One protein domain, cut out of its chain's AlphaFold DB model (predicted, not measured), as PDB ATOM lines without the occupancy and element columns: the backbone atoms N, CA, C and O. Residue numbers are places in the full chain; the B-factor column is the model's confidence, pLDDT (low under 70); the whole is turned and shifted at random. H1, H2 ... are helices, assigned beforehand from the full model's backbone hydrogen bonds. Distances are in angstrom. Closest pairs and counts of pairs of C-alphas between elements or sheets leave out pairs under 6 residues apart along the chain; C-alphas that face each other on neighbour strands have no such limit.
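This is residues 40 to 59 and 72 to 92 of the 117 residues of an uncharacterized protein of Aphis craccivora (UniProt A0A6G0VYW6). Two long helices, H1 and H2, run opposite ways and make a V: they pack together near Lys 45 and Ala 87, toward the start of H1 and the end of H2, and spread apart toward the cut. The free ends of the V are residues 54 to 59 and residues 72 to 78, the latter in H2. The printed part has 41 residues, with H1 then H2 and no named strand, and its class is all helix. It is only just compact, close to loose, with a radius of gyration of the C-alphas of 10.6 A, and elongated, spanning 31 by 19 by 13 A.

H1, residues 40 to 54, begins at C-alpha 40 (176.865, 178.507, 222.814) and is 21.1 A long from first to last C-alpha. H2, residues 72 to 91, is 28.9 A long and ends at C-alpha 91 (170.128, 181.212, 215.469).

H1 and H2 touch, their closest C-alphas being those of Lys 45 and Ala 87, 5.0 A apart. Their lines stand at a steep tilt of 44 degrees. In both, every O i to N i+4 pair is within hydrogen-bond range.

The C-alphas farthest apart, of Ser 59 and Leu 92, are 32.4 A apart. Residues 60 to 71, in the link across the cut, are not printed; C-alphas 59 and 72 are 15.3 A apart. The model's pLDDT is under 70 at residues 54 to 59 and 72 to 73.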
ATOM      1  N   ALA A  40     176.511 177.358 221.986       90.44
ATOM      2  CA  ALA A  40     176.865 178.507 222.814       90.44
ATOM      3  C   ALA A  40     176.075 179.750 222.385       90.44
ATOM      4  O   ALA A  40     175.504 180.453 223.217       90.44
ATOM      5  N   CYS A  41     175.968 179.987 221.073       88.94
ATOM      6  CA  CYS A  41     175.148 181.072 220.536       88.94
ATOM      7  C   CYS A  41     173.664 180.909 220.902       88.94
ATOM      8  O   CYS A  41     173.006 181.878 221.293       88.94
ATOM      9  N   LEU A  42     173.142 179.679 220.836       90.38
ATOM     10  CA  LEU A  42     171.767 179.378 221.232       90.38
ATOM     11  C   LEU A  42     171.536 179.644 222.725       90.38
ATOM     12  O   LEU A  42     170.565 180.314 223.075       90.38
ATOM     13  N   GLN A  43     172.433 179.168 223.591       91.06
ATOM     14  CA  GLN A  43     172.342 179.376 225.035       91.06
ATOM     15  C   GLN A  43     172.357 180.866 225.390       91.06
ATOM     16  O   GLN A  43     171.465 181.328 226.102       91.06
ATOM     17  N   ASN A  44     173.281 181.635 224.811       92.50
ATOM     18  CA  ASN A  44     173.365 183.078 225.036       92.50
ATOM     19  C   ASN A  44     172.052 183.792 224.686       92.50
ATOM     20  O   ASN A  44     171.637 184.717 225.382       92.50
ATOM     21  N   LYS A  45     171.358 183.356 223.625       91.44
ATOM     22  CA  LYS A  45     170.064 183.933 223.230       91.44
ATOM     23  C   LYS A  45     168.912 183.544 224.152       91.44
ATOM     24  O   LYS A  45     167.999 184.350 224.326       91.44
ATOM     25  N   ILE A  46     168.948 182.349 224.741       90.62
ATOM     26  CA  ILE A  46     167.983 181.938 225.770       90.62
ATOM     27  C   ILE A  46     168.189 182.783 227.032       90.62
ATOM     28  O   ILE A  46     167.226 183.338 227.555       90.62
ATOM     29  N   GLU A  47     169.435 182.931 227.486       90.62
ATOM     30  CA  GLU A  47     169.778 183.738 228.662       90.62
ATOM     31  C   GLU A  47     169.414 185.217 228.469       90.62
ATOM     32  O   GLU A  47     168.803 185.815 229.351       90.62
ATOM     33  N   GLU A  48     169.698 185.794 227.295       90.00
ATOM     34  CA  GLU A  48     169.295 187.160 226.932       90.00
ATOM     35  C   GLU A  48     167.778 187.364 227.077       90.00
ATOM     36  O   GLU A  48     167.331 188.356 227.656       90.00
ATOM     37  N   TYR A  49     166.981 186.418 226.574       88.25
ATOM     38  CA  TYR A  49     165.523 186.497 226.636       88.25
ATOM     39  C   TYR A  49     165.000 186.374 228.069       88.25
ATOM     40  O   TYR A  49     164.161 187.170 228.495       88.25
ATOM     41  N   LEU A  50     165.513 185.396 228.822       86.94
ATOM     42  CA  LEU A  50     165.104 185.176 230.205       86.94
ATOM     43  C   LEU A  50     165.454 186.380 231.078       86.94
ATOM     44  O   LEU A  50     164.581 186.866 231.788       86.94
ATOM     45  N   ASN A  51     166.669 186.922 230.956       86.38
ATOM     46  CA  ASN A  51     167.110 188.091 231.718       86.38
ATOM     47  C   ASN A  51     166.269 189.338 231.429       86.38
ATOM     48  O   ASN A  51     165.974 190.098 232.348       86.38
ATOM     49  N   LYS A  52     165.836 189.530 230.178       81.88
ATOM     50  CA  LYS A  52     164.935 190.629 229.811       81.88
ATOM     51  C   LYS A  52     163.564 190.497 230.481       81.88
ATOM     52  O   LYS A  52     163.005 191.499 230.908       81.88
ATOM     53  N   MET A  53     163.040 189.276 230.591       71.12
ATOM     54  CA  MET A  53     161.736 189.011 231.209       71.12
ATOM     55  C   MET A  53     161.757 189.027 232.736       71.12
ATOM     56  O   MET A  53     160.714 189.286 233.333       71.12
ATOM     57  N   THR A  54     162.888 188.743 233.392       63.16
ATOM     58  CA  THR A  54     162.975 188.763 234.865       63.16
ATOM     59  C   THR A  54     162.614 190.138 235.436       63.16
ATOM     60  O   THR A  54     162.026 190.210 236.511       63.16
ATOM     61  N   CYS A  55     162.864 191.214 234.681       53.34
ATOM     62  CA  CYS A  55     162.480 192.579 235.043       53.34
ATOM     63  C   CYS A  55     160.958 192.828 235.036       53.34
ATOM     64  O   CYS A  55     160.488 193.694 235.767       53.34
ATOM     65  N   ASP A  56     160.170 192.054 234.282       53.06
ATOM     66  CA  ASP A  56     158.717 192.262 234.149       53.06
ATOM     67  C   ASP A  56     157.905 191.536 235.245       53.06
ATOM     68  O   ASP A  56     156.704 191.764 235.422       53.06
ATOM     69  N   ILE A  57     158.542 190.635 236.003       54.44
ATOM     70  CA  ILE A  57     157.874 189.742 236.968       54.44
ATOM     71  C   ILE A  57     157.466 190.478 238.241       54.44
ATOM     72  O   ILE A  57     156.414 190.177 238.804       54.44
ATOM     73  N   GLU A  58     158.250 191.463 238.674       52.00
ATOM     74  CA  GLU A  58     157.953 192.208 239.901       52.00
ATOM     75  C   GLU A  58     156.713 193.108 239.764       52.00
ATOM     76  O   GLU A  58     156.161 193.544 240.769       52.00
ATOM     77  N   SER A  59     156.218 193.330 238.539       51.16
ATOM     78  CA  SER A  59     155.104 194.252 238.261       51.16
ATOM     79  C   SER A  59     153.793 193.579 237.818       51.16
ATOM     80  O   SER A  59     152.765 194.247 237.749       51.16
ATOM     81  N   THR A  72     151.769 178.455 238.800       65.19
ATOM     82  CA  THR A  72     153.084 179.105 238.673       65.19
ATOM     83  C   THR A  72     154.054 178.281 237.806       65.19
ATOM     84  O   THR A  72     154.954 178.840 237.177       65.19
ATOM     85  N   TRP A  73     153.865 176.957 237.742       66.12
ATOM     86  CA  TRP A  73     154.601 176.058 236.853       66.12
ATOM     87  C   TRP A  73     154.222 176.224 235.379       66.12
ATOM     88  O   TRP A  73     155.126 176.303 234.549       66.12
ATOM     89  N   ASP A  74     152.935 176.363 235.056       72.50
ATOM     90  CA  ASP A  74     152.457 176.563 233.680       72.50
ATOM     91  C   ASP A  74     153.002 177.866 233.078       72.50
ATOM     92  O   ASP A  74     153.443 177.903 231.926       72.50
ATOM     93  N   VAL A  75     153.068 178.930 233.884       73.75
ATOM     94  CA  VAL A  75     153.646 180.220 233.469       73.75
ATOM     95  C   VAL A  75     155.147 180.090 233.196       73.75
ATOM     96  O   VAL A  75     155.640 180.574 232.175       73.75
ATOM     97  N   LYS A  76     155.893 179.404 234.073       77.38
ATOM     98  CA  LYS A  76     157.336 179.172 233.886       77.38
ATOM     99  C   LYS A  76     157.624 178.305 232.660       77.38
ATOM    100  O   LYS A  76     158.531 178.623 231.894       77.38
ATOM    101  N   ALA A  77     156.846 177.245 232.452       77.38
ATOM    102  CA  ALA A  77     156.977 176.361 231.296       77.38
ATOM    103  C   ALA A  77     156.692 177.097 229.980       77.38
ATOM    104  O   ALA A  77     157.434 176.944 229.005       77.38
ATOM    105  N   THR A  78     155.667 177.953 229.967       80.62
ATOM    106  CA  THR A  78     155.336 178.793 228.810       80.62
ATOM    107  C   THR A  78     156.494 179.728 228.467       80.62
ATOM    108  O   THR A  78     156.951 179.741 227.327       80.62
ATOM    109  N   ARG A  79     157.068 180.416 229.461       81.69
ATOM    110  CA  ARG A  79     158.210 181.322 229.253       81.69
ATOM    111  C   ARG A  79     159.467 180.619 228.758       81.69
ATOM    112  O   ARG A  79     160.139 181.127 227.868       81.69
ATOM    113  N   LEU A  80     159.782 179.443 229.303       85.25
ATOM    114  CA  LEU A  80     160.895 178.633 228.799       85.25
ATOM    115  C   LEU A  80     160.671 178.246 227.337       85.25
ATOM    116  O   LEU A  80     161.587 178.336 226.522       85.25
ATOM    117  N   THR A  81     159.440 177.871 226.993       85.38
ATOM    118  CA  THR A  81     159.071 177.541 225.614       85.38
ATOM    119  C   THR A  81     159.253 178.748 224.691       85.38
ATOM    120  O   THR A  81     159.846 178.618 223.621       85.38
ATOM    121  N   GLU A  82     158.814 179.934 225.108       85.62
ATOM    122  CA  GLU A  82     158.990 181.179 224.352       85.62
ATOM    123  C   GLU A  82     160.465 181.563 224.187       85.62
ATOM    124  O   GLU A  82     160.876 181.925 223.082       85.62
ATOM    125  N   ALA A  83     161.277 181.412 225.237       86.94
ATOM    126  CA  ALA A  83     162.714 181.679 225.197       86.94
ATOM    127  C   ALA A  83     163.437 180.762 224.199       86.94
ATOM    128  O   ALA A  83     164.244 181.224 223.390       86.94
ATOM    129  N   ILE A  84     163.099 179.468 224.207       88.38
ATOM    130  CA  ILE A  84     163.637 178.488 223.257       88.38
ATOM    131  C   ILE A  84     163.219 178.852 221.831       88.38
ATOM    132  O   ILE A  84     164.059 178.888 220.935       88.38
ATOM    133  N   ILE A  85     161.941 179.174 221.610       87.19
ATOM    134  CA  ILE A  85     161.441 179.573 220.288       87.19
ATOM    135  C   ILE A  85     162.160 180.831 219.786       87.19
ATOM    136  O   ILE A  85     162.570 180.873 218.626       87.19
ATOM    137  N   TYR A  86     162.333 181.841 220.643       88.38
ATOM    138  CA  TYR A  86     163.054 183.067 220.310       88.38
ATOM    139  C   TYR A  86     164.499 182.774 219.900       88.38
ATOM    140  O   TYR A  86     164.947 183.230 218.847       88.38
ATOM    141  N   ALA A  87     165.215 181.976 220.693       88.81
ATOM    142  CA  ALA A  87     166.593 181.609 220.400       88.81
ATOM    143  C   ALA A  87     166.699 180.829 219.080       88.81
ATOM    144  O   ALA A  87     167.519 181.169 218.223       88.81
ATOM    145  N   CYS A  88     165.815 179.854 218.856       88.12
ATOM    146  CA  CYS A  88     165.758 179.109 217.601       88.12
ATOM    147  C   CYS A  88     165.458 180.016 216.399       88.12
ATOM    148  O   CYS A  88     166.092 179.864 215.360       88.12
ATOM    149  N   ASP A  89     164.551 180.988 216.527       87.25
ATOM    150  CA  ASP A  89     164.243 181.945 215.456       87.25
ATOM    151  C   ASP A  89     165.417 182.870 215.105       87.25
ATOM    152  O   ASP A  89     165.472 183.376 213.982       87.25
ATOM    153  N   LYS A  90     166.333 183.121 216.047       87.25
ATOM    154  CA  LYS A  90     167.507 183.979 215.839       87.25
ATOM    155  C   LYS A  90     168.721 183.226 215.314       87.25
ATOM    156  O   LYS A  90     169.479 183.797 214.536       87.25
ATOM    157  N   VAL A  91     168.911 181.986 215.752       85.69
ATOM    158  CA  VAL A  91     170.128 181.212 215.469       85.69
ATOM    159  C   VAL A  91     169.926 180.234 214.313       85.69
ATOM    160  O   VAL A  91     170.858 179.979 213.554       85.69
ATOM    161  N   LEU A  92     168.719 179.691 214.140       85.38
ATOM    162  CA  LEU A  92     168.478 178.603 213.199       85.38
ATOM    163  C   LEU A  92     167.733 179.068 211.952       85.38
ATOM    164  O   LEU A  92     166.739 179.795 212.001       85.38
TER     165      LEU A  92